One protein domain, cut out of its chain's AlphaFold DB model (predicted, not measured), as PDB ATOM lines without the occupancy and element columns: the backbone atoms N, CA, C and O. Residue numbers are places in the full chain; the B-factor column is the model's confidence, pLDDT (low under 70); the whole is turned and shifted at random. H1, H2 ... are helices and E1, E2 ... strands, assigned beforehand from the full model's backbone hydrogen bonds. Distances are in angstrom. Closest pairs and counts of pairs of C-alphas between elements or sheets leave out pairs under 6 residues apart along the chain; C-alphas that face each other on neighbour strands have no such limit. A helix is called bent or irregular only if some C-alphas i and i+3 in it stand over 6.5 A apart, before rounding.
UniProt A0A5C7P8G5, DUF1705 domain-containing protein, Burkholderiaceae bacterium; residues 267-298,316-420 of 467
ATOM      1  N   ILE A 267      -0.658  39.591 -19.585       97.06
ATOM      2  CA  ILE A 267      -0.504  40.937 -20.138       97.06
ATOM      3  C   ILE A 267       0.765  40.954 -20.995       97.06
ATOM      4  O   ILE A 267       1.863  40.712 -20.496       97.06
ATOM      5  N   VAL A 268       0.622  41.267 -22.286       98.25
ATOM      6  CA  VAL A 268       1.756  41.456 -23.204       98.25
ATOM      7  C   VAL A 268       1.968  42.950 -23.441       98.25
ATOM      8  O   VAL A 268       1.053  43.648 -23.877       98.25
ATOM      9  N   VAL A 269       3.175  43.446 -23.169       98.44
ATOM     10  CA  VAL A 269       3.564  44.849 -23.367       98.44
ATOM     11  C   VAL A 269       4.543  44.931 -24.532       98.44
ATOM     12  O   VAL A 269       5.706  44.562 -24.402       98.44
ATOM     13  N   VAL A 270       4.080  45.423 -25.680       98.25
ATOM     14  CA  VAL A 270       4.935  45.619 -26.858       98.25
ATOM     15  C   VAL A 270       5.576  47.005 -26.798       98.25
ATOM     16  O   VAL A 270       4.900  48.021 -26.974       98.25
ATOM     17  N   VAL A 271       6.886  47.050 -26.557       98.31
ATOM     18  CA  VAL A 271       7.690  48.274 -26.598       98.31
ATOM     19  C   VAL A 271       8.231  48.445 -28.016       98.31
ATOM     20  O   VAL A 271       9.161  47.754 -28.430       98.31
ATOM     21  N   GLY A 272       7.625  49.363 -28.769       96.75
ATOM     22  CA  GLY A 272       8.081  49.742 -30.107       96.75
ATOM     23  C   GLY A 272       9.219  50.766 -30.083       96.75
ATOM     24  O   GLY A 272       9.293  51.606 -29.190       96.75
ATOM     25  N   GLU A 273      10.058  50.742 -31.119       95.00
ATOM     26  CA  GLU A 273      11.248  51.592 -31.255       95.00
ATOM     27  C   GLU A 273      11.128  52.539 -32.469       95.00
ATOM     28  O   GLU A 273      10.723  52.124 -33.557       95.00
ATOM     29  N   THR A 274      11.460  53.824 -32.282       94.25
ATOM     30  CA  THR A 274      11.573  54.907 -33.289       94.25
ATOM     31  C   THR A 274      10.308  55.196 -34.143       94.25
ATOM     32  O   THR A 274      10.278  56.114 -34.971       94.25
ATOM     33  N   VAL A 275       9.199  54.484 -33.925       93.31
ATOM     34  CA  VAL A 275       7.888  54.762 -34.542       93.31
ATOM     35  C   VAL A 275       7.320  56.094 -34.030       93.31
ATOM     36  O   VAL A 275       7.398  56.407 -32.845       93.31
ATOM     37  N   ARG A 276       6.699  56.886 -34.918       92.19
ATOM     38  CA  ARG A 276       6.103  58.193 -34.579       92.19
ATOM     39  C   ARG A 276       4.678  58.348 -35.111       92.19
ATOM     40  O   ARG A 276       4.406  58.019 -36.265       92.19
ATOM     41  N   ALA A 277       3.801  58.963 -34.313       93.38
ATOM     42  CA  ALA A 277       2.390  59.186 -34.655       93.38
ATOM     43  C   ALA A 277       2.184  59.911 -36.003       93.38
ATOM     44  O   ALA A 277       1.279  59.570 -36.757       93.38
ATOM     45  N   ALA A 278       3.076  60.840 -36.372       92.31
ATOM     46  CA  ALA A 278       3.030  61.567 -37.649       92.31
ATOM     47  C   ALA A 278       3.205  60.687 -38.914       92.31
ATOM     48  O   ALA A 278       3.044  61.184 -40.027       92.31
ATOM     49  N   ASN A 279       3.552  59.405 -38.758       92.88
ATOM     50  CA  ASN A 279       3.631  58.402 -39.826       92.88
ATOM     51  C   ASN A 279       2.738  57.172 -39.550       92.88
ATOM     52  O   ASN A 279       2.833  56.173 -40.263       92.88
ATOM     53  N   TRP A 280       1.878  57.226 -38.528       93.25
ATOM     54  CA  TRP A 280       1.048  56.107 -38.084       93.25
ATOM     55  C   TRP A 280      -0.348  56.180 -38.710       93.25
ATOM     56  O   TRP A 280      -1.070  57.163 -38.534       93.25
ATOM     57  N   GLY A 281      -0.742  55.141 -39.448       93.00
ATOM     58  CA  GLY A 281      -1.992  55.116 -40.208       93.00
ATOM     59  C   GLY A 281      -3.244  55.287 -39.343       93.00
ATOM     60  O   GLY A 281      -4.193  55.931 -39.788       93.00
ATOM     61  N   LEU A 282      -3.258  54.776 -38.106       93.56
ATOM     62  CA  LEU A 282      -4.364  54.990 -37.156       93.56
ATOM     63  C   LEU A 282      -4.379  56.398 -36.532       93.56
ATOM     64  O   LEU A 282      -5.422  56.836 -36.057       93.56
ATOM     65  N   SER A 283      -3.271  57.143 -36.595       93.81
ATOM     66  CA  SER A 283      -3.197  58.551 -36.165       93.81
ATOM     67  C   SER A 283      -3.568  59.546 -37.276       93.81
ATOM     68  O   SER A 283      -3.319  60.741 -37.136       93.81
ATOM     69  N   GLY A 284      -4.150  59.074 -38.386       90.50
ATOM     70  CA  GLY A 284      -4.580  59.917 -39.507       90.50
ATOM     71  C   GLY A 284      -3.491  60.225 -40.542       90.50
ATOM     72  O   GLY A 284      -3.647  61.159 -41.326       90.50
ATOM     73  N   TYR A 285      -2.389  59.467 -40.574       93.06
ATOM     74  CA  TYR A 285      -1.385  59.617 -41.632       93.06
ATOM     75  C   TYR A 285      -1.961  59.244 -43.011       93.06
ATOM     76  O   TYR A 285      -2.606  58.211 -43.167       93.06
ATOM     77  N   GLY A 286      -1.680  60.059 -44.036       90.44
ATOM     78  CA  GLY A 286      -2.221  59.921 -45.402       90.44
ATOM     79  C   GLY A 286      -1.712  58.725 -46.226       90.44
ATOM     80  O   GLY A 286      -1.849  58.721 -47.448       90.44
ATOM     81  N   ARG A 287      -1.096  57.727 -45.588       90.12
ATOM     82  CA  ARG A 287      -0.778  56.410 -46.156       90.12
ATOM     83  C   ARG A 287      -1.181  55.348 -45.148       90.12
ATOM     84  O   ARG A 287      -0.941  55.527 -43.955       90.12
ATOM     85  N   ASP A 288      -1.687  54.214 -45.626       91.69
ATOM     86  CA  ASP A 288      -1.912  53.083 -44.733       91.69
ATOM     87  C   ASP A 288      -0.595  52.373 -44.380       91.69
ATOM     88  O   ASP A 288      -0.119  51.492 -45.094       91.69
ATOM     89  N   THR A 289      -0.011  52.790 -43.258       94.25
ATOM     90  CA  THR A 289       1.145  52.157 -42.610       94.25
ATOM     91  C   THR A 289       0.739  51.158 -41.521       94.25
ATOM     92  O   THR A 289       1.600  50.582 -40.868       94.25
ATOM     93  N   THR A 290      -0.563  50.936 -41.304       94.56
ATOM     94  CA  THR A 290      -1.114  50.117 -40.210       94.56
ATOM     95  C   THR A 290      -2.288  49.216 -40.655       94.56
ATOM     96  O   THR A 290      -3.279  49.129 -39.922       94.56
ATOM     97  N   PRO A 291      -2.250  48.538 -41.825       94.06
ATOM     98  CA  PRO A 291      -3.441  47.895 -42.390       94.06
ATOM     99  C   PRO A 291      -3.943  46.715 -41.546       94.06
ATOM    100  O   PRO A 291      -5.148  46.547 -41.382       94.06
ATOM    101  N   GLY A 292      -3.030  45.935 -40.952       93.50
ATOM    102  CA  GLY A 292      -3.388  44.824 -40.062       93.50
ATOM    103  C   GLY A 292      -4.129  45.295 -38.808       93.50
ATOM    104  O   GLY A 292      -5.162  44.737 -38.462       93.50
ATOM    105  N   LEU A 293      -3.670  46.385 -38.183       94.88
ATOM    106  CA  LEU A 293      -4.364  46.986 -37.040       94.88
ATOM    107  C   LEU A 293      -5.685  47.650 -37.460       94.88
ATOM    108  O   LEU A 293      -6.670  47.553 -36.737       94.88
ATOM    109  N   ARG A 294      -5.756  48.268 -38.649       93.94
ATOM    110  CA  ARG A 294      -7.013  48.830 -39.175       93.94
ATOM    111  C   ARG A 294      -8.100  47.762 -39.348       93.94
ATOM    112  O   ARG A 294      -9.257  48.057 -39.070       93.94
ATOM    113  N   ALA A 295      -7.740  46.537 -39.730       94.88
ATOM    114  CA  ALA A 295      -8.680  45.416 -39.817       94.88
ATOM    115  C   ALA A 295      -9.236  44.955 -38.450       94.88
ATOM    116  O   ALA A 295     -10.281  44.309 -38.408       94.88
ATOM    117  N   LEU A 296      -8.576  45.305 -37.337       95.56
ATOM    118  CA  LEU A 296      -9.004  44.987 -35.967       95.56
ATOM    119  C   LEU A 296      -9.826  46.111 -35.305       95.56
ATOM    120  O   LEU A 296     -10.269  45.959 -34.167       95.56
ATOM    121  N   LEU A 297     -10.066  47.237 -35.989       91.38
ATOM    122  CA  LEU A 297     -10.981  48.269 -35.487       91.38
ATOM    123  C   LEU A 297     -12.394  47.687 -35.325       91.38
ATOM    124  O   LEU A 297     -12.893  46.983 -36.197       91.38
ATOM    125  N   GLY A 298     -13.025  47.963 -34.183       88.62
ATOM    126  CA  GLY A 298     -14.291  47.337 -33.779       88.62
ATOM    127  C   GLY A 298     -14.134  45.973 -33.091       88.62
ATOM    128  O   GLY A 298     -15.014  45.584 -32.332       88.62
ATOM    129  N   THR A 316      16.772  57.220 -22.049       92.38
ATOM    130  CA  THR A 316      15.937  58.138 -21.247       92.38
ATOM    131  C   THR A 316      14.496  57.629 -21.128       92.38
ATOM    132  O   THR A 316      13.888  57.679 -20.058       92.38
ATOM    133  N   SER A 317      13.907  57.163 -22.236       96.69
ATOM    134  CA  SER A 317      12.461  56.899 -22.290       96.69
ATOM    135  C   SER A 317      12.056  55.596 -21.611       96.69
ATOM    136  O   SER A 317      10.998  55.549 -20.981       96.69
ATOM    137  N   LEU A 318      12.887  54.558 -21.721       96.50
ATOM    138  CA  LEU A 318      12.559  53.220 -21.240       96.50
ATOM    139  C   LEU A 318      12.561  53.137 -19.701       96.50
ATOM    140  O   LEU A 318      11.554  52.682 -19.158       96.50
ATOM    141  N   PRO A 319      13.565  53.664 -18.962       96.31
ATOM    142  CA  PRO A 319      13.482  53.752 -17.501       96.31
ATOM    143  C   PRO A 319      12.285  54.585 -17.030       96.31
ATOM    144  O   PRO A 319      11.563  54.185 -16.121       96.31
ATOM    145  N   CYS A 320      12.023  55.710 -17.703       97.75
ATOM    146  CA  CYS A 320      10.933  56.614 -17.353       97.75
ATOM    147  C   CYS A 320       9.543  55.968 -17.456       97.75
ATOM    148  O   CYS A 320       8.749  56.085 -16.521       97.75
ATOM    149  N   MET A 321       9.230  55.280 -18.559       97.12
ATOM    150  CA  MET A 321       7.874  54.756 -18.799       97.12
ATOM    151  C   MET A 321       7.492  53.554 -17.921       97.12
ATOM    152  O   MET A 321       6.311  53.240 -17.813       97.12
ATOM    153  N   PHE A 322       8.470  52.911 -17.276       97.56
ATOM    154  CA  PHE A 322       8.258  51.870 -16.264       97.56
ATOM    155  C   PHE A 322       8.507  52.372 -14.824       97.56
ATOM    156  O   PHE A 322       8.527  51.567 -13.891       97.56
ATOM    157  N   SER A 323       8.684  53.685 -14.631       96.62
ATOM    158  CA  SER A 323       8.795  54.341 -13.320       96.62
ATOM    159  C   SER A 323       7.440  54.901 -12.848       96.62
ATOM    160  O   SER A 323       6.582  55.196 -13.684       96.62
ATOM    161  N   PRO A 324       7.234  55.120 -11.535       94.44
ATOM    162  CA  PRO A 324       6.003  55.723 -11.017       94.44
ATOM    163  C   PRO A 324       5.894  57.246 -11.240       94.44
ATOM    164  O   PRO A 324       4.826  57.800 -11.001       94.44
ATOM    165  N   TRP A 325       6.959  57.930 -11.681       94.88
ATOM    166  CA  TRP A 325       6.980  59.394 -11.881       94.88
ATOM    167  C   TRP A 325       6.733  59.808 -13.338       94.88
ATOM    168  O   TRP A 325       6.109  60.833 -13.618       94.88
ATOM    169  N   GLY A 326       7.186  58.983 -14.286       92.19
ATOM    170  CA  GLY A 326       6.980  59.216 -15.710       92.19
ATOM    171  C   GLY A 326       7.526  60.569 -16.189       92.19
ATOM    172  O   GLY A 326       8.572  61.041 -15.751       92.19
ATOM    173  N   ARG A 327       6.822  61.183 -17.147       93.81
ATOM    174  CA  ARG A 327       7.258  62.417 -17.828       93.81
ATOM    175  C   ARG A 327       6.944  63.705 -17.056       93.81
ATOM    176  O   ARG A 327       7.557  64.728 -17.346       93.81
ATOM    177  N   ALA A 328       5.950  63.689 -16.168       93.12
ATOM    178  CA  ALA A 328       5.502  64.896 -15.470       93.12
ATOM    179  C   ALA A 328       6.523  65.323 -14.407       93.12
ATOM    180  O   ALA A 328       6.967  66.468 -14.409       93.12
ATOM    181  N   ASP A 329       6.954  64.361 -13.593       94.75
ATOM    182  CA  ASP A 329       7.880  64.539 -12.475       94.75
ATOM    183  C   ASP A 329       9.221  63.838 -12.770       94.75
ATOM    184  O   ASP A 329       9.752  63.095 -11.943       94.75
ATOM    185  N   TYR A 330       9.741  64.016 -13.992       94.56
ATOM    186  CA  TYR A 330      10.956  63.337 -14.454       94.56
ATOM    187  C   TYR A 330      12.198  63.787 -13.667       94.56
ATOM    188  O   TYR A 330      12.638  64.933 -13.773       94.56
ATOM    189  N   ASP A 331      12.797  62.840 -12.950       93.75
ATOM    190  CA  ASP A 331      14.061  62.961 -12.222       93.75
ATOM    191  C   ASP A 331      14.906  61.723 -12.550       93.75
ATOM    192  O   ASP A 331      14.484  60.594 -12.297       93.75
ATOM    193  N   GLU A 332      16.070  61.911 -13.175       89.19
ATOM    194  CA  GLU A 332      16.849  60.788 -13.699       89.19
ATOM    195  C   GLU A 332      17.522  59.950 -12.604       89.19
ATOM    196  O   GLU A 332      17.423  58.723 -12.667       89.19
ATOM    197  N   GLU A 333      18.159  60.575 -11.605       89.00
ATOM    198  CA  GLU A 333      18.808  59.840 -10.504       89.00
ATOM    199  C   GLU A 333      17.753  59.027  -9.745       89.00
ATOM    200  O   GLU A 333      17.964  57.853  -9.437       89.00
ATOM    201  N   ARG A 334      16.571  59.611  -9.509       91.75
ATOM    202  CA  ARG A 334      15.453  58.930  -8.848       91.75
ATOM    203  C   ARG A 334      14.881  57.785  -9.687       91.75
ATOM    204  O   ARG A 334      14.605  56.714  -9.146       91.75
ATOM    205  N   ILE A 335      14.722  57.980 -10.998       94.31
ATOM    206  CA  ILE A 335      14.254  56.938 -11.923       94.31
ATOM    207  C   ILE A 335      15.255  55.775 -11.973       94.31
ATOM    208  O   ILE A 335      14.857  54.626 -11.779       94.31
ATOM    209  N   ARG A 336      16.549  56.048 -12.185       90.50
ATOM    210  CA  ARG A 336      17.596  55.015 -12.300       90.50
ATOM    211  C   ARG A 336      17.895  54.325 -10.973       90.50
ATOM    212  O   ARG A 336      18.024  53.103 -10.940       90.50
ATOM    213  N   GLY A 337      17.945  55.087  -9.883       92.31
ATOM    214  CA  GLY A 337      18.204  54.621  -8.521       92.31
ATOM    215  C   GLY A 337      17.051  53.853  -7.869       92.31
ATOM    216  O   GLY A 337      17.098  53.615  -6.664       92.31
ATOM    217  N   SER A 338      16.024  53.456  -8.626       94.12
ATOM    218  CA  SER A 338      14.844  52.747  -8.128       94.12
ATOM    219  C   SER A 338      14.530  51.468  -8.909       94.12
ATOM    220  O   SER A 338      15.040  51.217 -10.008       94.12
ATOM    221  N   GLN A 339      13.699  50.625  -8.301       96.25
ATOM    222  CA  GLN A 339      13.041  49.504  -8.962       96.25
ATOM    223  C   GLN A 339      11.901  49.986  -9.873       96.25
ATOM    224  O   GLN A 339      11.262  51.003  -9.620       96.25
ATOM    225  N   SER A 340      11.619  49.227 -10.930       97.06
ATOM    226  CA  SER A 340      10.554  49.533 -11.896       97.06
ATOM    227  C   SER A 340       9.216  48.871 -11.540       97.06
ATOM    228  O   SER A 340       9.159  47.950 -10.723       97.06
ATOM    229  N   LEU A 341       8.145  49.247 -12.247       97.19
ATOM    230  CA  LEU A 341       6.837  48.572 -12.226       97.19
ATOM    231  C   LEU A 341       6.937  47.040 -12.391       97.19
ATOM    232  O   LEU A 341       6.155  46.307 -11.788       97.19
ATOM    233  N   LEU A 342       7.921  46.549 -13.156       98.12
ATOM    234  CA  LEU A 342       8.158  45.113 -13.340       98.12
ATOM    235  C   LEU A 342       8.468  44.406 -12.011       98.12
ATOM    236  O   LEU A 342       7.988  43.305 -11.766       98.12
ATOM    237  N   HIS A 343       9.223  45.065 -11.129       97.94
ATOM    238  CA  HIS A 343       9.599  44.533  -9.820       97.94
ATOM    239  C   HIS A 343       8.411  44.534  -8.851       97.94
ATOM    240  O   HIS A 343       8.279  43.621  -8.039       97.94
ATOM    241  N   VAL A 344       7.526  45.534  -8.952       97.56
ATOM    242  CA  VAL A 344       6.282  45.607  -8.164       97.56
ATOM    243  C   VAL A 344       5.366  44.432  -8.503       97.56
ATOM    244  O   VAL A 344       4.828  43.784  -7.608       97.56
ATOM    245  N   LEU A 345       5.225  44.121  -9.794       96.50
ATOM    246  CA  LEU A 345       4.409  43.000 -10.260       96.50
ATOM    247  C   LEU A 345       5.050  41.649  -9.910       96.50
ATOM    248  O   LEU A 345       4.348  40.770  -9.411       96.50
ATOM    249  N   ALA A 346       6.374  41.515 -10.052       96.38
ATOM    250  CA  ALA A 346       7.106  40.333  -9.595       96.38
ATOM    251  C   ALA A 346       6.932  40.091  -8.081       96.38
ATOM    252  O   ALA A 346       6.585  38.982  -7.677       96.38
ATOM    253  N   ARG A 347       7.069  41.132  -7.241       95.62
ATOM    254  CA  ARG A 347       6.808  41.059  -5.788       95.62
ATOM    255  C   ARG A 347       5.372  40.637  -5.481       95.62
ATOM    256  O   ARG A 347       5.157  39.834  -4.580       95.62
ATOM    257  N   ALA A 348       4.401  41.157  -6.231       94.50
ATOM    258  CA  ALA A 348       2.994  40.817  -6.046       94.50
ATOM    259  C   ALA A 348       2.652  39.361  -6.430       94.50
ATOM    260  O   ALA A 348       1.562  38.908  -6.085       94.50
ATOM    261  N   GLY A 349       3.551  38.641  -7.117       92.81
ATOM    262  CA  GLY A 349       3.389  37.236  -7.509       92.81
ATOM    263  C   GLY A 349       3.229  36.987  -9.014       92.81
ATOM    264  O   GLY A 349       2.885  35.873  -9.400       92.81
ATOM    265  N   TRP A 350       3.459  37.988  -9.873       95.12
ATOM    266  CA  TRP A 350       3.441  37.797 -11.328       95.12
ATOM    267  C   TRP A 350       4.757  37.182 -11.815       95.12
ATOM    268  O   TRP A 350       5.840  37.596 -11.403       95.12
ATOM    269  N   GLN A 351       4.685  36.263 -12.775       95.69
ATOM    270  CA  GLN A 351       5.840  35.899 -13.590       95.69
ATOM    271  C   GLN A 351       6.132  37.052 -14.560       95.69
ATOM    272  O   GLN A 351       5.272  37.421 -15.359       95.69
ATOM    273  N   VAL A 352       7.335  37.628 -14.498       97.62
ATOM    274  CA  VAL A 352       7.716  38.773 -15.337       97.62
ATOM    275  C   VAL A 352       8.911  38.428 -16.220       97.62
ATOM    276  O   VAL A 352       9.991  38.124 -15.713       97.62
ATOM    277  N   SER A 353       8.707  38.524 -17.536       97.75
ATOM    278  CA  SER A 353       9.695  38.189 -18.567       97.75
ATOM    279  C   SER A 353       9.911  39.358 -19.527       97.75
ATOM    280  O   SER A 353       8.951  39.946 -20.025       97.75
ATOM    281  N   TRP A 354      11.169  39.668 -19.833       98.56
ATOM    282  CA  TRP A 354      11.583  40.640 -20.841       98.56
ATOM    283  C   TRP A 354      12.259  39.931 -22.014       98.56
ATOM    284  O   TRP A 354      13.276  39.257 -21.843       98.56
ATOM    285  N   ILE A 355      11.706  40.107 -23.212       98.06
ATOM    286  CA  ILE A 355      12.207  39.525 -24.458       98.06
ATOM    287  C   ILE A 355      12.661  40.666 -25.369       98.06
ATOM    288  O   ILE A 355      11.861  41.512 -25.769       98.06
ATOM    289  N   ASP A 356      13.952  40.693 -25.685       96.88
ATOM    290  CA  ASP A 356      14.625  41.825 -26.315       96.88
ATOM    291  C   ASP A 356      15.116  41.489 -27.733       96.88
ATOM    292  O   ASP A 356      15.846  40.519 -27.951       96.88
ATOM    293  N   ASN A 357      14.736  42.311 -28.712       95.94
ATOM    294  CA  ASN A 357      15.280  42.289 -30.073       95.94
ATOM    295  C   ASN A 357      16.163  43.520 -30.370       95.94
ATOM    296  O   ASN A 357      16.432  43.847 -31.524       95.94
ATOM    297  N   GLN A 358      16.576  44.244 -29.330       90.88
ATOM    298  CA  GLN A 358      17.139  45.584 -29.408       90.88
ATOM    299  C   GLN A 358      18.503  45.604 -28.693       90.88
ATOM    300  O   GLN A 358      19.444  44.931 -29.121       90.88
ATOM    301  N   SER A 359      18.645  46.395 -27.633       86.94
ATOM    302  CA  SER A 359      19.917  46.684 -26.967       86.94
ATOM    303  C   SER A 359      19.835  46.506 -25.446       86.94
ATOM    304  O   SER A 359      20.581  47.161 -24.705       86.94
ATOM    305  N   GLY A 360      18.945  45.609 -25.003       91.38
ATOM    306  CA  GLY A 360      18.640  45.297 -23.606       91.38
ATOM    307  C   GLY A 360      17.641  46.268 -22.976       91.38
ATOM    308  O   GLY A 360      17.478  47.407 -23.425       91.38
ATOM    309  N   CYS A 361      17.038  45.859 -21.860       93.94
ATOM    310  CA  CYS A 361      15.959  46.567 -21.161       93.94
ATOM    311  C   CYS A 361      16.369  47.889 -20.480       93.94
ATOM    312  O   CYS A 361      15.637  48.417 -19.644       93.94
ATOM    313  N   LYS A 362      17.576  48.401 -20.757       92.31
ATOM    314  CA  LYS A 362      18.219  49.570 -20.117       92.31
ATOM    315  C   LYS A 362      18.148  49.556 -18.581       92.31
ATOM    316  O   LYS A 362      18.103  50.593 -17.927       92.31
ATOM    317  N   GLY A 363      18.167  48.354 -18.000       91.69
ATOM    318  CA  GLY A 363      18.077  48.121 -16.560       91.69
ATOM    319  C   GLY A 363      16.656  48.166 -15.981       91.69
ATOM    320  O   GLY A 363      16.511  48.035 -14.772       91.69
ATOM    321  N   VAL A 364      15.600  48.322 -16.783       96.38
ATOM    322  CA  VAL A 364      14.202  48.260 -16.303       96.38
ATOM    323  C   VAL A 364      13.859  46.889 -15.705       96.38
ATOM    324  O   VAL A 364      13.025  46.802 -14.806       96.38
ATOM    325  N   CYS A 365      14.522  45.839 -16.182       96.44
ATOM    326  CA  CYS A 365      14.337  44.436 -15.824       96.44
ATOM    327  C   CYS A 365      15.485  43.850 -14.972       96.44
ATOM    328  O   CYS A 365      15.626  42.634 -14.898       96.44
ATOM    329  N   GLU A 366      16.341  44.683 -14.368       94.38
ATOM    330  CA  GLU A 366      17.536  44.214 -13.649       94.38
ATOM    331  C   GLU A 366      17.187  43.242 -12.504       94.38
ATOM    332  O   GLU A 366      16.477  43.598 -11.572       94.38
ATOM    333  N   GLY A 367      17.680  42.000 -12.582       94.25
ATOM    334  CA  GLY A 367      17.355  40.933 -11.622       94.25
ATOM    335  C   GLY A 367      16.066  40.147 -11.920       94.25
ATOM    336  O   GLY A 367      15.729  39.245 -11.158       94.25
ATOM    337  N   LEU A 368      15.366  40.449 -13.018       96.81
ATOM    338  CA  LEU A 368      14.227  39.681 -13.545       96.81
ATOM    339  C   LEU A 368      14.663  38.819 -14.752       96.81
ATOM    340  O   LEU A 368      15.841  38.791 -15.112       96.81
ATOM    341  N   GLU A 369      13.740  38.089 -15.392       96.88
ATOM    342  CA  GLU A 369      14.075  37.316 -16.597       96.88
ATOM    343  C   GLU A 369      14.306  38.253 -17.800       96.88
ATOM    344  O   GLU A 369      13.344  38.742 -18.384       96.88
ATOM    345  N   GLU A 370      15.563  38.452 -18.216       97.31
ATOM    346  CA  GLU A 370      15.917  39.019 -19.531       97.31
ATOM    347  C   GLU A 370      16.342  37.909 -20.512       97.31
ATOM    348  O   GLU A 370      17.016  36.937 -20.136       97.31
ATOM    349  N   ARG A 371      15.921  38.042 -21.775       96.19
ATOM    350  CA  ARG A 371      16.183  37.127 -22.898       96.19
ATOM    351  C   ARG A 371      16.321  37.899 -24.200       96.19
ATOM    352  O   ARG A 371      15.722  38.960 -24.345       96.19
ATOM    353  N   PHE A 372      17.042  37.336 -25.168       95.19
ATOM    354  CA  PHE A 372      17.270  37.975 -26.464       95.19
ATOM    355  C   PHE A 372      16.842  37.079 -27.628       95.19
ATOM    356  O   PHE A 372      17.159  35.889 -27.665       95.19
ATOM    357  N   VAL A 373      16.204  37.677 -28.638       94.94
ATOM    358  CA  VAL A 373      15.737  36.975 -29.851       94.94
ATOM    359  C   VAL A 373      16.874  36.261 -30.586       94.94
ATOM    360  O   VAL A 373      16.668  35.173 -31.117       94.94
ATOM    361  N   ARG A 374      18.087  36.824 -30.575       92.06
ATOM    362  CA  ARG A 374      19.277  36.209 -31.192       92.06
ATOM    363  C   ARG A 374      19.665  34.859 -30.568       92.06
ATOM    364  O   ARG A 374      20.293  34.052 -31.245       92.06
ATOM    365  N   ASP A 375      19.318  34.658 -29.296       93.31
ATOM    366  CA  ASP A 375      19.728  33.510 -28.487       93.31
ATOM    367  C   ASP A 375      18.619  32.426 -28.488       93.31
ATOM    368  O   ASP A 375      18.924  31.238 -28.552       93.31
ATOM    369  N   GLU A 376      17.333  32.816 -28.507       93.12
ATOM    370  CA  GLU A 376      16.175  31.889 -28.514       93.12
ATOM    371  C   GLU A 376      15.537  31.647 -29.901       93.12
ATOM    372  O   GLU A 376      14.815  30.668 -30.099       93.12
ATOM    373  N   SER A 377      15.785  32.521 -30.881       93.06
ATOM    374  CA  SER A 377      15.260  32.429 -32.251       93.06
ATOM    375  C   SER A 377      16.313  32.832 -33.307       93.06
ATOM    376  O   SER A 377      16.050  33.699 -34.144       93.06
ATOM    377  N   PRO A 378      17.506  32.198 -33.332       92.06
ATOM    378  CA  PRO A 378      18.580  32.534 -34.276       92.06
ATOM    379  C   PRO A 378      18.173  32.399 -35.755       92.06
ATOM    380  O   PRO A 378      18.709  33.100 -36.608       92.06
ATOM    381  N   GLN A 379      17.181  31.560 -36.074       91.38
ATOM    382  CA  GLN A 379      16.582  31.439 -37.411       91.38
ATOM    383  C   GLN A 379      15.879  32.718 -37.905       91.38
ATOM    384  O   GLN A 379      15.652  32.871 -39.102       91.38
ATOM    385  N   SER A 380      15.546  33.639 -36.996       90.56
ATOM    386  CA  SER A 380      14.983  34.962 -37.292       90.56
ATOM    387  C   SER A 380      16.077  36.017 -37.544       90.56
ATOM    388  O   SER A 380      15.760  37.202 -37.669       90.56
ATOM    389  N   CYS A 381      17.360  35.629 -37.589       90.56
ATOM    390  CA  CYS A 381      18.505  36.539 -37.624       90.56
ATOM    391  C   CYS A 381      19.382  36.367 -38.875       90.56
ATOM    392  O   CYS A 381      19.830  35.274 -39.208       90.56
ATOM    393  N   GLU A 382      19.701  37.482 -39.530       85.50
ATOM    394  CA  GLU A 382      20.485  37.546 -40.764       85.50
ATOM    395  C   GLU A 382      21.553  38.644 -40.640       85.50
ATOM    396  O   GLU A 382      21.271  39.767 -40.217       85.50
ATOM    397  N   GLY A 383      22.818  38.335 -40.949       76.62
ATOM    398  CA  GLY A 383      23.915  39.316 -40.899       76.62
ATOM    399  C   GLY A 383      24.143  39.982 -39.528       76.62
ATOM    400  O   GLY A 383      24.711  41.078 -39.456       76.62
ATOM    401  N   GLY A 384      23.679  39.368 -38.434       75.56
ATOM    402  CA  GLY A 384      23.696  39.954 -37.087       75.56
ATOM    403  C   GLY A 384      22.605  41.005 -36.833       75.56
ATOM    404  O   GLY A 384      22.786  41.868 -35.978       75.56
ATOM    405  N   LEU A 385      21.510  40.981 -37.597       82.81
ATOM    406  CA  LEU A 385      20.259  41.686 -37.310       82.81
ATOM    407  C   LEU A 385      19.139  40.656 -37.168       82.81
ATOM    408  O   LEU A 385      19.010  39.775 -38.014       82.81
ATOM    409  N   CYS A 386      18.322  40.781 -36.130       90.81
ATOM    410  CA  CYS A 386      17.214  39.871 -35.863       90.81
ATOM    411  C   CYS A 386      15.871  40.542 -36.183       90.81
ATOM    412  O   CYS A 386      15.679  41.738 -35.950       90.81
ATOM    413  N   ARG A 387      14.951  39.777 -36.773       92.00
ATOM    414  CA  ARG A 387      13.601  40.212 -37.148       92.00
ATOM    415  C   ARG A 387      12.675  40.182 -35.930       92.00
ATOM    416  O   ARG A 387      12.750  39.250 -35.130       92.00
ATOM    417  N   ASP A 388      11.790  41.173 -35.808       95.31
ATOM    418  CA  ASP A 388      10.867  41.283 -34.666       95.31
ATOM    419  C   ASP A 388       9.890  40.098 -34.587       95.31
ATOM    420  O   ASP A 388       9.439  39.746 -33.502       95.31
ATOM    421  N   GLU A 389       9.634  39.406 -35.702       92.56
ATOM    422  CA  GLU A 389       8.902  38.136 -35.738       92.56
ATOM    423  C   GLU A 389       9.501  37.058 -34.801       92.56
ATOM    424  O   GLU A 389       8.767  36.207 -34.296       92.56
ATOM    425  N   GLY A 390      10.801  37.118 -34.481       93.75
ATOM    426  CA  GLY A 390      11.444  36.224 -33.510       93.75
ATOM    427  C   GLY A 390      11.005  36.435 -32.051       93.75
ATOM    428  O   GLY A 390      11.100  35.510 -31.238       93.75
ATOM    429  N   LEU A 391      10.436  37.603 -31.715       97.00
ATOM    430  CA  LEU A 391       9.793  37.845 -30.413       97.00
ATOM    431  C   LEU A 391       8.602  36.898 -30.198       97.00
ATOM    432  O   LEU A 391       8.344  36.487 -29.069       97.00
ATOM    433  N   LEU A 392       7.906  36.507 -31.275       96.56
ATOM    434  CA  LEU A 392       6.735  35.630 -31.209       96.56
ATOM    435  C   LEU A 392       7.110  34.190 -30.834       96.56
ATOM    436  O   LEU A 392       6.398  33.561 -30.059       96.56
ATOM    437  N   VAL A 393       8.257  33.690 -31.307       94.00
ATOM    438  CA  VAL A 393       8.782  32.360 -30.934       94.00
ATOM    439  C   VAL A 393       9.043  32.287 -29.428       94.00
ATOM    440  O   VAL A 393       8.696  31.306 -28.772       94.00
ATOM    441  N   SER A 394       9.615  33.357 -28.881       93.00
ATOM    442  CA  SER A 394       9.957  33.480 -27.464       93.00
ATOM    443  C   SER A 394       8.711  33.720 -26.591       93.00
ATOM    444  O   SER A 394       8.635  33.201 -25.476       93.00
ATOM    445  N   LEU A 395       7.712  34.456 -27.102       96.75
ATOM    446  CA  LEU A 395       6.394  34.649 -26.480       96.75
ATOM    447  C   LEU A 395       5.659  33.312 -26.310       96.75
ATOM    448  O   LEU A 395       5.230  32.982 -25.207       96.75
ATOM    449  N   ASP A 396       5.571  32.522 -27.382       95.19
ATOM    450  CA  ASP A 396       4.888  31.224 -27.420       95.19
ATOM    451  C   ASP A 396       5.386  30.249 -26.341       95.19
ATOM    452  O   ASP A 396       4.614  29.451 -25.808       95.19
ATOM    453  N   GLN A 397       6.679  30.317 -26.008       92.12
ATOM    454  CA  GLN A 397       7.296  29.523 -24.944       92.12
ATOM    455  C   GLN A 397       6.814  29.967 -23.553       92.12
ATOM    456  O   GLN A 397       6.472  29.118 -22.728       92.12
ATOM    457  N   ARG A 398       6.718  31.284 -23.297       94.00
ATOM    458  CA  ARG A 398       6.252  31.823 -22.002       94.00
ATOM    459  C   ARG A 398       4.779  31.533 -21.782       94.00
ATOM    460  O   ARG A 398       4.435  31.092 -20.691       94.00
ATOM    461  N   LEU A 399       3.940  31.714 -22.805       94.31
ATOM    462  CA  LEU A 399       2.502  31.434 -22.720       94.31
ATOM    463  C   LEU A 399       2.236  29.976 -22.310       94.31
ATOM    464  O   LEU A 399       1.420  29.715 -21.428       94.31
ATOM    465  N   LYS A 400       2.974  29.025 -22.899       91.56
ATOM    466  CA  LYS A 400       2.862  27.591 -22.580       91.56
ATOM    467  C   LYS A 400       3.341  27.286 -21.156       91.56
ATOM    468  O   LYS A 400       2.648  26.575 -20.433       91.56
ATOM    469  N   ALA A 401       4.470  27.857 -20.732       88.75
ATOM    470  CA  ALA A 401       4.992  27.677 -19.374       88.75
ATOM    471  C   ALA A 401       4.086  28.302 -18.291       88.75
ATOM    472  O   ALA A 401       3.876  27.702 -17.241       88.75
ATOM    473  N   GLY A 402       3.511  29.481 -18.553       87.69
ATOM    474  CA  GLY A 402       2.609  30.176 -17.630       87.69
ATOM    475  C   GLY A 402       1.293  29.448 -17.421       87.69
ATOM    476  O   GLY A 402       0.896  29.222 -16.280       87.69
ATOM    477  N   ALA A 403       0.664  29.005 -18.514       85.81
ATOM    478  CA  ALA A 403      -0.564  28.216 -18.461       85.81
ATOM    479  C   ALA A 403      -0.374  26.888 -17.701       85.81
ATOM    480  O   ALA A 403      -1.288  26.445 -17.010       85.81
ATOM    481  N   GLN A 404       0.815  26.276 -17.781       86.25
ATOM    482  CA  GLN A 404       1.176  25.085 -16.999       86.25
ATOM    483  C   GLN A 404       1.423  25.387 -15.511       86.25
ATOM    484  O   GLN A 404       1.141  24.537 -14.670       86.25
ATOM    485  N   ALA A 405       1.933  26.576 -15.177       86.06
ATOM    486  CA  ALA A 405       2.160  27.007 -13.796       86.06
ATOM    487  C   ALA A 405       0.907  27.601 -13.116       86.06
ATOM    488  O   ALA A 405       0.864  27.697 -11.893       86.06
ATOM    489  N   GLY A 406      -0.095  28.038 -13.886       85.69
ATOM    490  CA  GLY A 406      -1.265  28.768 -13.374       85.69
ATOM    491  C   GLY A 406      -0.942  30.178 -12.860       85.69
ATOM    492  O   GLY A 406      -1.712  30.748 -12.090       85.69
ATOM    493  N   HIS A 407       0.209  30.737 -13.244       87.19
ATOM    494  CA  HIS A 407       0.679  32.046 -12.787       87.19
ATOM    495  C   HIS A 407       0.132  33.185 -13.657       87.19
ATOM    496  O   HIS A 407      -0.001  33.046 -14.872       87.19
ATOM    497  N   ASP A 408      -0.098  34.353 -13.052       94.31
ATOM    498  CA  ASP A 408      -0.288  35.586 -13.820       94.31
ATOM    499  C   ASP A 408       1.042  36.013 -14.468       94.31
ATOM    500  O   ASP A 408       2.085  36.005 -13.811       94.31
ATOM    501  N   GLN A 409       1.020  36.397 -15.745       95.94
ATOM    502  CA  GLN A 409       2.204  36.726 -16.540       95.94
ATOM    503  C   GLN A 409       2.201  38.165 -17.059       95.94
ATOM    504  O   GLN A 409       1.224  38.627 -17.653       95.94
ATOM    505  N   LEU A 410       3.345  38.838 -16.929       97.75
ATOM    506  CA  LEU A 410       3.675  40.051 -17.669       97.75
ATOM    507  C   LEU A 410       4.842  39.754 -18.613       97.75
ATOM    508  O   LEU A 410       5.956  39.485 -18.167       97.75
ATOM    509  N   ILE A 411       4.595  39.839 -19.918       98.44
ATOM    510  CA  ILE A 411       5.606  39.573 -20.947       98.44
ATOM    511  C   ILE A 411       5.869  40.870 -21.708       98.44
ATOM    512  O   ILE A 411       4.989  41.383 -22.399       98.44
ATOM    513  N   VAL A 412       7.082  41.406 -21.596       98.75
ATOM    514  CA  VAL A 412       7.516  42.581 -22.357       98.75
ATOM    515  C   VAL A 412       8.230  42.128 -23.628       98.75
ATOM    516  O   VAL A 412       9.164  41.334 -23.562       98.75
ATOM    517  N   LEU A 413       7.799  42.645 -24.780       98.69
ATOM    518  CA  LEU A 413       8.412  42.408 -26.088       98.69
ATOM    519  C   LEU A 413       9.039  43.719 -26.577       98.69
ATOM    520  O   LEU A 413       8.314  44.640 -26.961       98.69
ATOM    521  N   HIS A 414      10.365  43.826 -26.542       98.19
ATOM    522  CA  HIS A 414      11.099  45.031 -26.932       98.19
ATOM    523  C   HIS A 414      11.623  44.904 -28.366       98.19
ATOM    524  O   HIS A 414      12.487  44.077 -28.660       98.19
ATOM    525  N   MET A 415      11.052  45.704 -29.265       96.69
ATOM    526  CA  MET A 415      11.260  45.615 -30.710       96.69
ATOM    527  C   MET A 415      12.508  46.365 -31.187       96.69
ATOM    528  O   MET A 415      12.844  47.435 -30.681       96.69
ATOM    529  N   LEU A 416      13.111  45.876 -32.271       92.81
ATOM    530  CA  LEU A 416      14.017  46.656 -33.114       92.81
ATOM    531  C   LEU A 416      13.240  47.715 -33.918       92.81
ATOM    532  O   LEU A 416      13.732  48.824 -34.135       92.81
ATOM    533  N   GLY A 417      12.012  47.395 -34.338       93.38
ATOM    534  CA  GLY A 417      11.033  48.339 -34.868       93.38
ATOM    535  C   GLY A 417      11.571  49.207 -36.005       93.38
ATOM    536  O   GLY A 417      12.144  48.724 -36.980       93.38
ATOM    537  N   ASN A 418      11.397  50.521 -35.876       92.38
ATOM    538  CA  ASN A 418      11.867  51.500 -36.850       92.38
ATOM    539  C   ASN A 418      13.283  52.034 -36.535       92.38
ATOM    540  O   ASN A 418      13.585  53.148 -36.953       92.38
ATOM    541  N   HIS A 419      14.158  51.317 -35.813       90.19
ATOM    542  CA  HIS A 419      15.488  51.851 -35.463       90.19
ATOM    543  C   HIS A 419      16.295  52.279 -36.707       90.19
ATOM    544  O   HIS A 419      16.390  51.539 -37.694       90.19
ATOM    545  N   GLY A 420      16.872  53.482 -36.661       86.12
ATOM    546  CA  GLY A 420      17.693  54.051 -37.737       86.12
ATOM    547  C   GLY A 420      19.192  53.728 -37.607       86.12
ATOM    548  O   GLY A 420      19.581  52.990 -36.707       86.12
TER     549      GLY A 420
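AT A GLANCE: This is residues 267 to 298 and 316 to 420 of the 467 residues of the protein "DUF1705 domain-containing protein" of Burkholderiaceae bacterium (UniProt A0A5C7P8G5). A small sheet of four parallel strands makes the core, with the long helix H6 running along one face and the shorter helix H4 on the opposite face. Farther out on H4's side, H2 and H3 make a small pair clear of the sheet, while residues 272 to 290, with no named element, lead away past the ends of the strands to H1. The printed part has 137 residues with six named helices and four named strands, in the order E1, H1, H2, H3, H4, E2, E3, H5, H6, E4; the sheet's order is E1, E4, E2, E3. The class is mixed, helices and strands, with under half of the residues, 64 of the 137, in named elements. The whole is compact, with a radius of gyration of the C-alphas of 16.4 A, and spans 44 by 39 by 38 A.

HOW THE PARTS SIT: Begin at E1, residues 267 to 271, an edge strand. Its parallel neighbour is E4, residues 409 to 414, at 13 degrees; look for N 269 and O 411, 2.9 A apart and within hydrogen-bond range. On the other side of E4 find E2, residues 351 to 356, parallel at 11 degrees, with N 355 and O 412 within hydrogen-bond range at 2.8 A. E3, residues 369 to 372, is the other edge strand, parallel to E2 at 23 degrees, with N 354 and O 369 within hydrogen-bond range at 2.8 A. H6, residues 390 to 405, is on this sheet at a height over the sheet of 9.3 A, over E4 and E2, and runs along the strands, at 8 degrees to E2 on the local plane. Its closest C-alphas to E4 are those of Leu 391 and Leu 413, 6.4 A apart. H4, residues 341 to 348, is on the opposite face, over E2, at a height over the sheet of 8.7 A; the C-alphas of Ala 346 and Val 352 come closest, at 6.0 A. H5, residues 373 to 376, only grazes the sheet, and H6 touches it with residues 390 to 394 alone, the closest C-alphas being those of Val 373 and Gly 390, 5.7 A apart. E3, H5, H6 and E4 form a split strand-helix-strand unit, two strands running the same way with helices between and E2 between them in the sheet; its crossover is right-handed. H2, residues 316 to 321, and H3, residues 332 to 336, only just touch, with 3 pairs of C-alphas within 8 A, the closest being those of Cys 320 and Ile 335 at 6.4 A; neither is on the sheet. H1, residues 291 to 294, is not on the sheet and touches no helix. In H3 and H4 every O i to N i+4 pair is within hydrogen-bond range, against 1 of 2 in H2 and 10 of 12 in H6; H1 and H5 are too short for such a pair.

IN THESE COORDINATES: Find C-alpha 267 at (-0.504, 40.937, -20.138); from there E1 runs 12.8 A to C-alpha 271. H1 follows, 4.9 A long, then H2, 9.1 A, and H3, 6.0 A. H2 is neither bent nor irregular, but only just: C-alphas 316 and 319 are 6.3 A apart. H4 measures 10.6 A, E2 16.6 A, E3 10.4 A and H5 5.3 A. Find C-alpha 390 at (11.444, 36.224, -33.510), where H6 begins its 23.7 A. E4 runs 16.0 A, ending at C-alpha 414, (11.099, 45.031, -26.932).

THE WHOLE: The two C-alphas farthest apart, those of Gly 286 and Ala 405, are 45.8 A from each other. Residues 299 to 315 are not printed, and C-alphas 298 and 316 stand 34.5 A apart across this cut. The links E1 to H1, E2 to E3 and H5 to H6 are long. The mean pLDDT of the printed part is 93.6, and no printed residue is under 70.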